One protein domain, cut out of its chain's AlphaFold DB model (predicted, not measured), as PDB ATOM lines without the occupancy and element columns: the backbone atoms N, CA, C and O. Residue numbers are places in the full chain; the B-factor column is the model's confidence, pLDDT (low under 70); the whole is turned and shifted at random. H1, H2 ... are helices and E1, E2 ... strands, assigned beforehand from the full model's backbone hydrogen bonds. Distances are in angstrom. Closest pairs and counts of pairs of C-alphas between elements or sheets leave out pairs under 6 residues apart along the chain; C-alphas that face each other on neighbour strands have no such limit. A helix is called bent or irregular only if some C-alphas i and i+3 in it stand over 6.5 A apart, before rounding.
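This is residues 2 to 25 and 101 to 164 of the 164 residues of an uncharacterized protein of Deferribacter autotrophicus (UniProt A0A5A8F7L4). A small twisted four-stranded sheet makes the core, with helix H3 over one face and short H4 standing up from the other, while H1 and H2 lie off the sheet at opposite ends of the longest axis. The printed part has 88 residues, with named elements in the order E1 H1 E2 H2 E3 H3 E4 H4, class mixed. The sheet, E2 E3 E1 E4, is mixed. The whole is compact, with a radius of gyration of the C-alphas of 13.5 A, yet elongated, spanning 42 by 26 by 20 A.

Inner strand E1, residues 2 to 6, is antiparallel to E3, residues 130 to 135 (N 3 to O 134, 2.8 A), and to E4, residues 150 to 153 (N 4 to O 152, 3.1 A). H1, residues 10 to 19, is not on the sheet. Edge strand E2, residues 101 to 105, is parallel to E3 (N 104 to O 131, 2.8 A). With H2, residues 112 to 124, they form a strand-helix-strand unit, parallel neighbours joined through a helix, its crossover right-handed. H3, residues 136 to 145, runs along E1 at 0 degrees on the local plane, height 9.3 A; C-alphas 2 and 136 are closest, 5.6 A. E3, H3 and E4 form a split unit, E1 between its strands, also right-handed. H4, residues 154 to 160, is on the opposite face, height 8.8 A, and only just stands up, rising 40.2 degrees. Every O i to N i+4 pair is within hydrogen-bond range in H1 and H4, but 7 of 9 in H2 and 3 of 6 in H3.

E1 begins at C-alpha 2 (137.448, 125.900, 156.380). H2, 19.3 A long, and H3, 15.1 A, are irregular: C-alphas 113 and 116 are 8.5 A apart, 137 and 140 7.6 A. E3 is 16.6 A long. H4 ends at C-alpha 160 (144.203, 139.985, 154.117).

The farthest C-alphas, Met 19 and Asn 113, are 42.2 A apart. Residues 26 to 100 are not printed; C-alphas 25 and 101 are 6.9 A apart. No link printed whole is long. Mean pLDDT of the printed part is 70.4, under 70 at residues 2 to 23, 126 to 129, 147 to 148 and 154 to 164.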
ATOM      1  N   ILE A   2     137.279 125.726 157.840       54.84
ATOM      2  CA  ILE A   2     137.448 125.900 156.380       54.84
ATOM      3  C   ILE A   2     138.910 126.276 156.104       54.84
ATOM      4  O   ILE A   2     139.460 127.120 156.811       54.84
ATOM      5  N   LEU A   3     139.516 125.660 155.090       58.91
ATOM      6  CA  LEU A   3     140.866 125.944 154.611       58.91
ATOM      7  C   LEU A   3     140.832 126.650 153.272       58.91
ATOM      8  O   LEU A   3     139.992 126.337 152.428       58.91
ATOM      9  N   ILE A   4     141.780 127.560 153.078       66.19
ATOM     10  CA  ILE A   4     141.927 128.307 151.840       66.19
ATOM     11  C   ILE A   4     143.359 128.139 151.340       66.19
ATOM     12  O   ILE A   4     144.308 128.531 152.012       66.19
ATOM     13  N   PHE A   5     143.507 127.557 150.151       61.22
ATOM     14  CA  PHE A   5     144.771 127.534 149.421       61.22
ATOM     15  C   PHE A   5     144.720 128.568 148.314       61.22
ATOM     16  O   PHE A   5     143.774 128.609 147.526       61.22
ATOM     17  N   SER A   6     145.745 129.399 148.252       58.12
ATOM     18  CA  SER A   6     145.855 130.482 147.290       58.12
ATOM     19  C   SER A   6     147.235 130.431 146.652       58.12
ATOM     20  O   SER A   6     148.227 130.185 147.333       58.12
ATOM     21  N   ASN A   7     147.316 130.661 145.344       58.84
ATOM     22  CA  ASN A   7     148.596 130.859 144.656       58.84
ATOM     23  C   ASN A   7     148.993 132.342 144.547       58.84
ATOM     24  O   ASN A   7     149.919 132.695 143.815       58.84
ATOM     25  N   TYR A   8     148.291 133.230 145.251       61.28
ATOM     26  CA  TYR A   8     148.646 134.640 145.302       61.28
ATOM     27  C   TYR A   8     149.831 134.882 146.231       61.28
ATOM     28  O   TYR A   8     149.691 134.786 147.447       61.28
ATOM     29  N   LYS A   9     150.954 135.344 145.671       59.25
ATOM     30  CA  LYS A   9     151.993 136.006 146.468       59.25
ATOM     31  C   LYS A   9     151.439 137.329 147.004       59.25
ATOM     32  O   LYS A   9     150.998 138.179 146.227       59.25
ATOM     33  N   GLU A  10     151.495 137.520 148.321       54.88
ATOM     34  CA  GLU A  10     150.930 138.679 149.042       54.88
ATOM     35  C   GLU A  10     151.311 140.033 148.407       54.88
ATOM     36  O   GLU A  10     150.457 140.890 148.170       54.88
ATOM     37  N   ASN A  11     152.582 140.198 148.030       58.03
ATOM     38  CA  ASN A  11     153.095 141.434 147.431       58.03
ATOM     39  C   ASN A  11     152.525 141.726 146.030       58.03
ATOM     40  O   ASN A  11     152.311 142.890 145.682       58.03
ATOM     41  N   ASP A  12     152.242 140.692 145.232       60.22
ATOM     42  CA  ASP A  12     151.669 140.843 143.889       60.22
ATOM     43  C   ASP A  12     150.172 141.166 143.946       60.22
ATOM     44  O   ASP A  12     149.673 141.952 143.133       60.22
ATOM     45  N   LEU A  13     149.462 140.613 144.937       56.00
ATOM     46  CA  LEU A  13     148.063 140.938 145.220       56.00
ATOM     47  C   LEU A  13     147.924 142.421 145.603       56.00
ATOM     48  O   LEU A  13     147.187 143.162 144.951       56.00
ATOM     49  N   LEU A  14     148.702 142.882 146.590       55.66
ATOM     50  CA  LEU A  14     148.680 144.270 147.072       55.66
ATOM     51  C   LEU A  14     149.028 145.285 145.974       55.66
ATOM     52  O   LEU A  14     148.448 146.371 145.916       55.66
ATOM     53  N   LYS A  15     149.957 144.936 145.075       60.19
ATOM     54  CA  LYS A  15     150.338 145.786 143.941       60.19
ATOM     55  C   LYS A  15     149.212 145.913 142.911       60.19
ATOM     56  O   LYS A  15     148.976 147.008 142.408       60.19
ATOM     57  N   ARG A  16     148.489 144.825 142.620       56.50
ATOM     58  CA  ARG A  16     147.359 144.821 141.671       56.50
ATOM     59  C   ARG A  16     146.145 145.584 142.198       56.50
ATOM     60  O   ARG A  16     145.531 146.314 141.423       56.50
ATOM     61  N   LEU A  17     145.853 145.468 143.493       53.53
ATOM     62  CA  LEU A  17     144.759 146.185 144.159       53.53
ATOM     63  C   LEU A  17     144.963 147.703 144.137       53.53
ATOM     64  O   LEU A  17     144.053 148.453 143.801       53.53
ATOM     65  N   LYS A  18     146.196 148.163 144.384       55.47
ATOM     66  CA  LYS A  18     146.547 149.590 144.284       55.47
ATOM     67  C   LYS A  18     146.486 150.144 142.856       55.47
ATOM     68  O   LYS A  18     146.427 151.358 142.692       55.47
ATOM     69  N   MET A  19     146.547 149.284 141.835       55.25
ATOM     70  CA  MET A  19     146.642 149.693 140.430       55.25
ATOM     71  C   MET A  19     145.324 149.608 139.655       55.25
ATOM     72  O   MET A  19     145.232 150.238 138.609       55.25
ATOM     73  N   ASN A  20     144.316 148.856 140.112       46.97
ATOM     74  CA  ASN A  20     143.071 148.674 139.362       46.97
ATOM     75  C   ASN A  20     141.860 148.450 140.280       46.97
ATOM     76  O   ASN A  20     141.551 147.314 140.633       46.97
ATOM     77  N   ILE A  21     141.080 149.507 140.526       47.66
ATOM     78  CA  ILE A  21     139.642 149.397 140.843       47.66
ATOM     79  C   ILE A  21     138.896 149.181 139.512       47.66
ATOM     80  O   ILE A  21     138.072 149.978 139.076       47.66
ATOM     81  N   VAL A  22     139.275 148.137 138.780       51.72
ATOM     82  CA  VAL A  22     138.577 147.694 137.568       51.72
ATOM     83  C   VAL A  22     137.823 146.440 137.959       51.72
ATOM     84  O   VAL A  22     138.376 145.617 138.678       51.72
ATOM     85  N   SER A  23     136.575 146.289 137.508       60.38
ATOM     86  CA  SER A  23     135.699 145.149 137.800       60.38
ATOM     87  C   SER A  23     136.402 143.804 137.548       60.38
ATOM     88  O   SER A  23     136.401 143.276 136.430       60.38
ATOM     89  N   ILE A  24     137.040 143.252 138.580       70.38
ATOM     90  CA  ILE A  24     137.697 141.951 138.520       70.38
ATOM     91  C   ILE A  24     136.588 140.912 138.382       70.38
ATOM     92  O   ILE A  24     135.735 140.776 139.256       70.38
ATOM     93  N   LYS A  25     136.591 140.164 137.276       81.06
ATOM     94  CA  LYS A  25     135.677 139.033 137.101       81.06
ATOM     95  C   LYS A  25     136.121 137.889 138.005       81.06
ATOM     96  O   LYS A  25     137.196 137.321 137.797       81.06
ATOM     97  N   VAL A 101     140.000 135.434 138.676       82.44
ATOM     98  CA  VAL A 101     140.116 134.605 139.880       82.44
ATOM     99  C   VAL A 101     139.041 133.534 139.809       82.44
ATOM    100  O   VAL A 101     137.873 133.868 139.587       82.44
ATOM    101  N   ILE A 102     139.416 132.267 139.990       87.81
ATOM    102  CA  ILE A 102     138.450 131.164 140.057       87.81
ATOM    103  C   ILE A 102     138.556 130.488 141.424       87.81
ATOM    104  O   ILE A 102     139.629 130.040 141.830       87.81
ATOM    105  N   PHE A 103     137.427 130.441 142.125       87.44
ATOM    106  CA  PHE A 103     137.268 129.786 143.415       87.44
ATOM    107  C   PHE A 103     136.774 128.355 143.212       87.44
ATOM    108  O   PHE A 103     135.700 128.152 142.654       87.44
ATOM    109  N   PHE A 104     137.519 127.369 143.695       88.62
ATOM    110  CA  PHE A 104     137.136 125.960 143.701       88.62
ATOM    111  C   PHE A 104     136.679 125.575 145.101       88.62
ATOM    112  O   PHE A 104     137.489 125.540 146.021       88.62
ATOM    113  N   ILE A 105     135.385 125.315 145.276       87.44
ATOM    114  CA  ILE A 105     134.778 125.122 146.600       87.44
ATOM    115  C   ILE A 105     134.390 123.657 146.793       87.44
ATOM    116  O   ILE A 105     133.553 123.152 146.045       87.44
ATOM    117  N   ASN A 106     134.930 123.004 147.826       83.06
ATOM    118  CA  ASN A 106     134.605 121.629 148.233       83.06
ATOM    119  C   ASN A 106     134.665 120.614 147.073       83.06
ATOM    120  O   ASN A 106     133.798 119.758 146.931       83.06
ATOM    121  N   GLN A 107     135.660 120.740 146.202       81.38
ATOM    122  CA  GLN A 107     135.835 119.889 145.027       81.38
ATOM    123  C   GLN A 107     136.563 118.576 145.356       81.38
ATOM    124  O   GLN A 107     136.374 117.563 144.693       81.38
ATOM    125  N   PHE A 108     137.384 118.559 146.400       75.94
ATOM    126  CA  PHE A 108     138.356 117.507 146.655       75.94
ATOM    127  C   PHE A 108     137.739 116.180 147.117       75.94
ATOM    128  O   PHE A 108     138.241 115.108 146.770       75.94
ATOM    129  N   HIS A 109     136.635 116.225 147.871       73.25
ATOM    130  CA  HIS A 109     135.899 115.007 148.226       73.25
ATOM    131  C   HIS A 109     135.391 114.284 146.973       73.25
ATOM    132  O   HIS A 109     135.430 113.058 146.904       73.25
ATOM    133  N   TYR A 110     134.943 115.037 145.978       70.31
ATOM    134  CA  TYR A 110     134.316 114.484 144.787       70.31
ATOM    135  C   TYR A 110     135.316 113.685 143.941       70.31
ATOM    136  O   TYR A 110     135.021 112.618 143.422       70.31
ATOM    137  N   PHE A 111     136.575 114.123 143.919       74.44
ATOM    138  CA  PHE A 111     137.621 113.481 143.129       74.44
ATOM    139  C   PHE A 111     138.420 112.425 143.881       74.44
ATOM    140  O   PHE A 111     139.540 112.158 143.468       74.44
ATOM    141  N   VAL A 112     137.902 111.794 144.949       72.56
ATOM    142  CA  VAL A 112     138.666 110.788 145.728       72.56
ATOM    143  C   VAL A 112     139.313 109.715 144.840       72.56
ATOM    144  O   VAL A 112     140.470 109.371 145.068       72.56
ATOM    145  N   ASN A 113     138.608 109.255 143.805       74.25
ATOM    146  CA  ASN A 113     139.091 108.221 142.883       74.25
ATOM    147  C   ASN A 113     139.950 108.773 141.728       74.25
ATOM    148  O   ASN A 113     140.586 108.006 141.016       74.25
ATOM    149  N   CYS A 114     139.989 110.098 141.555       77.50
ATOM    150  CA  CYS A 114     140.670 110.799 140.462       77.50
ATOM    151  C   CYS A 114     141.584 111.927 140.986       77.50
ATOM    152  O   CYS A 114     141.786 112.937 140.310       77.50
ATOM    153  N   ARG A 115     142.117 111.789 142.211       79.69
ATOM    154  CA  ARG A 115     142.870 112.858 142.899       79.69
ATOM    155  C   ARG A 115     144.115 113.288 142.140       79.69
ATOM    156  O   ARG A 115     144.444 114.466 142.148       79.69
ATOM    157  N   GLU A 116     144.783 112.355 141.471       81.94
ATOM    158  CA  GLU A 116     145.986 112.650 140.688       81.94
ATOM    159  C   GLU A 116     145.689 113.620 139.545       81.94
ATOM    160  O   GLU A 116     146.374 114.630 139.412       81.94
ATOM    161  N   LEU A 117     144.592 113.406 138.807       81.38
ATOM    162  CA  LEU A 117     144.144 114.334 137.762       81.38
ATOM    163  C   LEU A 117     143.848 115.727 138.325       81.38
ATOM    164  O   LEU A 117     144.152 116.735 137.684       81.38
ATOM    165  N   PHE A 118     143.277 115.787 139.529       82.69
ATOM    166  CA  PHE A 118     143.028 117.044 140.223       82.69
ATOM    167  C   PHE A 118     144.346 117.758 140.557       82.69
ATOM    168  O   PHE A 118     144.512 118.927 140.213       82.69
ATOM    169  N   TYR A 119     145.319 117.070 141.159       82.44
ATOM    170  CA  TYR A 119     146.623 117.663 141.473       82.44
ATOM    171  C   TYR A 119     147.373 118.113 140.225       82.44
ATOM    172  O   TYR A 119     147.888 119.229 140.194       82.44
ATOM    173  N   ASP A 120     147.399 117.281 139.189       85.00
ATOM    174  CA  ASP A 120     148.040 117.599 137.919       85.00
ATOM    175  C   ASP A 120     147.422 118.835 137.280       85.00
ATOM    176  O   ASP A 120     148.142 119.691 136.767       85.00
ATOM    177  N   PHE A 121     146.097 118.967 137.344       87.25
ATOM    178  CA  PHE A 121     145.407 120.158 136.877       87.25
ATOM    179  C   PHE A 121     145.876 121.416 137.624       87.25
ATOM    180  O   PHE A 121     146.312 122.371 136.978       87.25
ATOM    181  N   PHE A 122     145.852 121.423 138.961       83.62
ATOM    182  CA  PHE A 122     146.262 122.598 139.743       83.62
ATOM    183  C   PHE A 122     147.751 122.910 139.608       83.62
ATOM    184  O   PHE A 122     148.129 124.077 139.526       83.62
ATOM    185  N   ASN A 123     148.605 121.894 139.533       81.56
ATOM    186  CA  ASN A 123     150.040 122.088 139.346       81.56
ATOM    187  C   ASN A 123     150.348 122.643 137.942       81.56
ATOM    188  O   ASN A 123     151.129 123.583 137.819       81.56
ATOM    189  N   LYS A 124     149.696 122.138 136.881       82.94
ATOM    190  CA  LYS A 124     149.852 122.663 135.507       82.94
ATOM    191  C   LYS A 124     149.325 124.081 135.349       82.94
ATOM    192  O   LYS A 124     149.830 124.836 134.526       82.94
ATOM    193  N   GLN A 125     148.278 124.436 136.088       75.38
ATOM    194  CA  GLN A 125     147.645 125.746 135.984       75.38
ATOM    195  C   GLN A 125     148.132 126.721 137.066       75.38
ATOM    196  O   GLN A 125     147.515 127.763 137.252       75.38
ATOM    197  N   TYR A 126     149.243 126.416 137.748       62.75
ATOM    198  CA  TYR A 126     149.753 127.180 138.887       62.75
ATOM    199  C   TYR A 126     149.947 128.681 138.614       62.75
ATOM    200  O   TYR A 126     149.782 129.494 139.515       62.75
ATOM    201  N   GLU A 127     150.255 129.083 137.379       59.53
ATOM    202  CA  GLU A 127     150.425 130.501 137.017       59.53
ATOM    203  C   GLU A 127     149.101 131.285 136.931       59.53
ATOM    204  O   GLU A 127     149.099 132.515 136.846       59.53
ATOM    205  N   LYS A 128     147.952 130.597 136.934       65.00
ATOM    206  CA  LYS A 128     146.625 131.221 136.890       65.00
ATOM    207  C   LYS A 128     146.079 131.393 138.296       65.00
ATOM    208  O   LYS A 128     146.054 130.452 139.069       65.00
ATOM    209  N   ASN A 129     145.575 132.576 138.605       69.25
ATOM    210  CA  ASN A 129     145.022 132.906 139.917       69.25
ATOM    211  C   ASN A 129     143.836 132.004 140.320       69.25
ATOM    212  O   ASN A 129     142.733 132.130 139.767       69.25
ATOM    213  N   PHE A 130     144.040 131.166 141.334       79.06
ATOM    214  CA  PHE A 130     143.021 130.279 141.885       79.06
ATOM    215  C   PHE A 130     142.987 130.314 143.400       79.06
ATOM    216  O   PHE A 130     144.004 130.492 144.069       79.06
ATOM    217  N   VAL A 131     141.789 130.080 143.922       81.50
ATOM    218  CA  VAL A 131     141.554 129.896 145.349       81.50
ATOM    219  C   VAL A 131     140.840 128.567 145.538       81.50
ATOM    220  O   VAL A 131     139.783 128.349 144.955       81.50
ATOM    221  N   ILE A 132     141.400 127.668 146.337       83.69
ATOM    222  CA  ILE A 132     140.777 126.389 146.687       83.69
ATOM    223  C   ILE A 132     140.238 126.524 148.106       83.69
ATOM    224  O   ILE A 132     141.003 126.772 149.033       83.69
ATOM    225  N   ILE A 133     138.928 126.372 148.269       83.50
ATOM    226  CA  ILE A 133     138.236 126.425 149.555       83.50
ATOM    227  C   ILE A 133     137.795 125.010 149.906       83.50
ATOM    228  O   ILE A 133     136.968 124.427 149.205       83.50
ATOM    229  N   GLU A 134     138.328 124.465 150.995       85.25
ATOM    230  CA  GLU A 134     138.133 123.064 151.362       85.25
ATOM    231  C   GLU A 134     137.863 122.830 152.841       85.25
ATOM    232  O   GLU A 134     138.127 123.668 153.705       85.25
ATOM    233  N   LYS A 135     137.348 121.635 153.146       82.31
ATOM    234  CA  LYS A 135     137.217 121.173 154.529       82.31
ATOM    235  C   LYS A 135     138.591 120.867 155.121       82.31
ATOM    236  O   LYS A 135     139.429 120.225 154.491       82.31
ATOM    237  N   GLU A 136     138.775 121.229 156.387       80.56
ATOM    238  CA  GLU A 136     140.033 121.026 157.119       80.56
ATOM    239  C   GLU A 136     140.543 119.583 157.140       80.56
ATOM    240  O   GLU A 136     141.749 119.350 157.121       80.56
ATOM    241  N   ILE A 137     139.641 118.602 157.092       81.25
ATOM    242  CA  ILE A 137     140.002 117.181 157.037       81.25
ATOM    243  C   ILE A 137     140.923 116.837 155.851       81.25
ATOM    244  O   ILE A 137     141.686 115.875 155.922       81.25
ATOM    245  N   TYR A 138     140.906 117.636 154.779       79.88
ATOM    246  CA  TYR A 138     141.745 117.434 153.599       79.88
ATOM    247  C   TYR A 138     143.088 118.173 153.653       79.88
ATOM    248  O   TYR A 138     143.891 117.999 152.737       79.88
ATOM    249  N   LYS A 139     143.382 118.923 154.730       79.44
ATOM    250  CA  LYS A 139     144.607 119.731 154.894       79.44
ATOM    251  C   LYS A 139     145.865 118.987 154.481       79.44
ATOM    252  O   LYS A 139     146.539 119.367 153.534       79.44
ATOM    253  N   ASN A 140     146.139 117.892 155.188       79.94
ATOM    254  CA  ASN A 140     147.382 117.138 155.073       79.94
ATOM    255  C   ASN A 140     147.549 116.513 153.689       79.94
ATOM    256  O   ASN A 140     148.666 116.286 153.236       79.94
ATOM    257  N   ILE A 141     146.435 116.182 153.041       80.88
ATOM    258  CA  ILE A 141     146.440 115.588 151.711       80.88
ATOM    259  C   ILE A 141     146.711 116.675 150.665       80.88
ATOM    260  O   ILE A 141     147.486 116.447 149.741       80.88
ATOM    261  N   LEU A 142     146.122 117.860 150.815       80.25
ATOM    262  CA  LEU A 142     146.321 118.977 149.894       80.25
ATOM    263  C   LEU A 142     147.733 119.557 150.008       80.25
ATOM    264  O   LEU A 142     148.408 119.673 148.991       80.25
ATOM    265  N   THR A 143     148.231 119.819 151.220       78.31
ATOM    266  CA  THR A 143     149.574 120.394 151.433       78.31
ATOM    267  C   THR A 143     150.705 119.500 150.930       78.31
ATOM    268  O   THR A 143     151.716 120.001 150.451       78.31
ATOM    269  N   LYS A 144     150.550 118.174 151.003       81.62
ATOM    270  CA  LYS A 144     151.564 117.230 150.505       81.62
ATOM    271  C   LYS A 144     151.648 117.174 148.980       81.62
ATOM    272  O   LYS A 144     152.712 116.862 148.455       81.62
ATOM    273  N   ASN A 145     150.541 117.429 148.282       81.31
ATOM    274  CA  ASN A 145     150.424 117.161 146.843       81.31
ATOM    275  C   ASN A 145     150.347 118.432 145.980       81.31
ATOM    276  O   ASN A 145     150.744 118.407 144.813       81.31
ATOM    277  N   LEU A 146     149.871 119.549 146.536       79.19
ATOM    278  CA  LEU A 146     149.842 120.846 145.866       79.19
ATOM    279  C   LEU A 146     151.144 121.594 146.153       79.19
ATOM    280  O   LEU A 146     151.360 122.108 147.250       79.19
ATOM    281  N   LYS A 147     152.033 121.654 145.160       69.44
ATOM    282  CA  LYS A 147     153.312 122.358 145.300       69.44
ATOM    283  C   LYS A 147     153.090 123.863 145.134       69.44
ATOM    284  O   LYS A 147     152.405 124.281 144.207       69.44
ATOM    285  N   ASN A 148     153.733 124.666 145.985       69.50
ATOM    286  CA  ASN A 148     153.800 126.134 145.890       69.50
ATOM    287  C   ASN A 148     152.502 126.912 146.212       69.50
ATOM    288  O   ASN A 148     152.397 128.082 145.847       69.50
ATOM    289  N   TYR A 149     151.523 126.303 146.883       70.44
ATOM    290  CA  TYR A 149     150.322 127.005 147.355       70.44
ATOM    291  C   TYR A 149     150.492 127.454 148.806       70.44
ATOM    292  O   TYR A 149     150.941 126.667 149.639       70.44
ATOM    293  N   ASP A 150     150.081 128.685 149.108       71.69
ATOM    294  CA  ASP A 150     150.084 129.195 150.475       71.69
ATOM    295  C   ASP A 150     148.781 128.790 151.177       71.69
ATOM    296  O   ASP A 150     147.681 128.970 150.642       71.69
ATOM    297  N   GLU A 151     148.906 128.243 152.388       75.00
ATOM    298  CA  GLU A 151     147.780 127.881 153.252       75.00
ATOM    299  C   GLU A 151     147.377 129.068 154.127       75.00
ATOM    300  O   GLU A 151     148.207 129.648 154.824       75.00
ATOM    301  N   TRP A 152     146.097 129.427 154.081       70.44
ATOM    302  CA  TRP A 152     145.521 130.517 154.856       70.44
ATOM    303  C   TRP A 152     144.282 129.984 155.580       70.44
ATOM    304  O   TRP A 152     143.462 129.263 154.999       70.44
ATOM    305  N   ASN A 153     144.109 130.343 156.852       71.31
ATOM    306  CA  ASN A 153     142.827 130.110 157.517       71.31
ATOM    307  C   ASN A 153     141.793 131.161 157.066       71.31
ATOM    308  O   ASN A 153     142.143 132.212 156.520       71.31
ATOM    309  N   LEU A 154     140.502 130.876 157.275       66.06
ATOM    310  CA  LEU A 154     139.427 131.760 156.816       66.06
ATOM    311  C   LEU A 154     139.578 133.182 157.370       66.06
ATOM    312  O   LEU A 154     139.468 134.130 156.608       66.06
ATOM    313  N   GLU A 155     139.860 133.359 158.661       66.50
ATOM    314  CA  GLU A 155     139.982 134.697 159.253       66.50
ATOM    315  C   GLU A 155     141.157 135.501 158.688       66.50
ATOM    316  O   GLU A 155     141.015 136.694 158.420       66.50
ATOM    317  N   GLU A 156     142.311 134.866 158.490       67.19
ATOM    318  CA  GLU A 156     143.477 135.474 157.852       67.19
ATOM    319  C   GLU A 156     143.159 135.884 156.422       67.19
ATOM    320  O   GLU A 156     143.463 137.007 156.021       67.19
ATOM    321  N   TRP A 157     142.479 135.019 155.673       67.38
ATOM    322  CA  TRP A 157     142.064 135.315 154.312       67.38
ATOM    323  C   TRP A 157     140.993 136.409 154.240       67.38
ATOM    324  O   TRP A 157     141.100 137.304 153.410       67.38
ATOM    325  N   LEU A 158     140.007 136.439 155.139       63.94
ATOM    326  CA  LEU A 158     139.035 137.537 155.209       63.94
ATOM    327  C   LEU A 158     139.725 138.871 155.559       63.94
ATOM    328  O   LEU A 158     139.364 139.920 155.030       63.94
ATOM    329  N   LYS A 159     140.745 138.855 156.427       63.88
ATOM    330  CA  LYS A 159     141.477 140.068 156.835       63.88
ATOM    331  C   LYS A 159     142.451 140.572 155.769       63.88
ATOM    332  O   LYS A 159     142.650 141.782 155.666       63.88
ATOM    333  N   LYS A 160     143.082 139.669 155.018       61.06
ATOM    334  CA  LYS A 160     144.203 139.985 154.117       61.06
ATOM    335  C   LYS A 160     143.895 139.748 152.633       61.06
ATOM    336  O   LYS A 160     144.381 140.494 151.796       61.06
ATOM    337  N   GLY A 161     143.090 138.739 152.309       51.44
ATOM    338  CA  GLY A 161     142.698 138.358 150.946       51.44
ATOM    339  C   GLY A 161     141.420 139.037 150.433       51.44
ATOM    340  O   GLY A 161     141.331 139.306 149.239       51.44
ATOM    341  N   LEU A 162     140.457 139.357 151.315       48.12
ATOM    342  CA  LEU A 162     139.229 140.104 150.968       48.12
ATOM    343  C   LEU A 162     139.334 141.625 151.109       48.12
ATOM    344  O   LEU A 162     138.381 142.313 150.744       48.12
ATOM    345  N   ARG A 163     140.451 142.167 151.612       42.84
ATOM    346  CA  ARG A 163     140.763 143.601 151.463       42.84
ATOM    347  C   ARG A 163     141.134 143.879 150.004       42.84
ATOM    348  O   ARG A 163     142.282 144.164 149.686       42.84
ATOM    349  N   ILE A 164     140.134 143.673 149.156       41.47
ATOM    350  CA  ILE A 164     139.974 144.121 147.783       41.47
ATOM    351  C   ILE A 164     139.739 145.631 147.824       41.47
ATOM    352  O   ILE A 164     139.024 146.080 148.750       41.47
TER     353      ILE A 164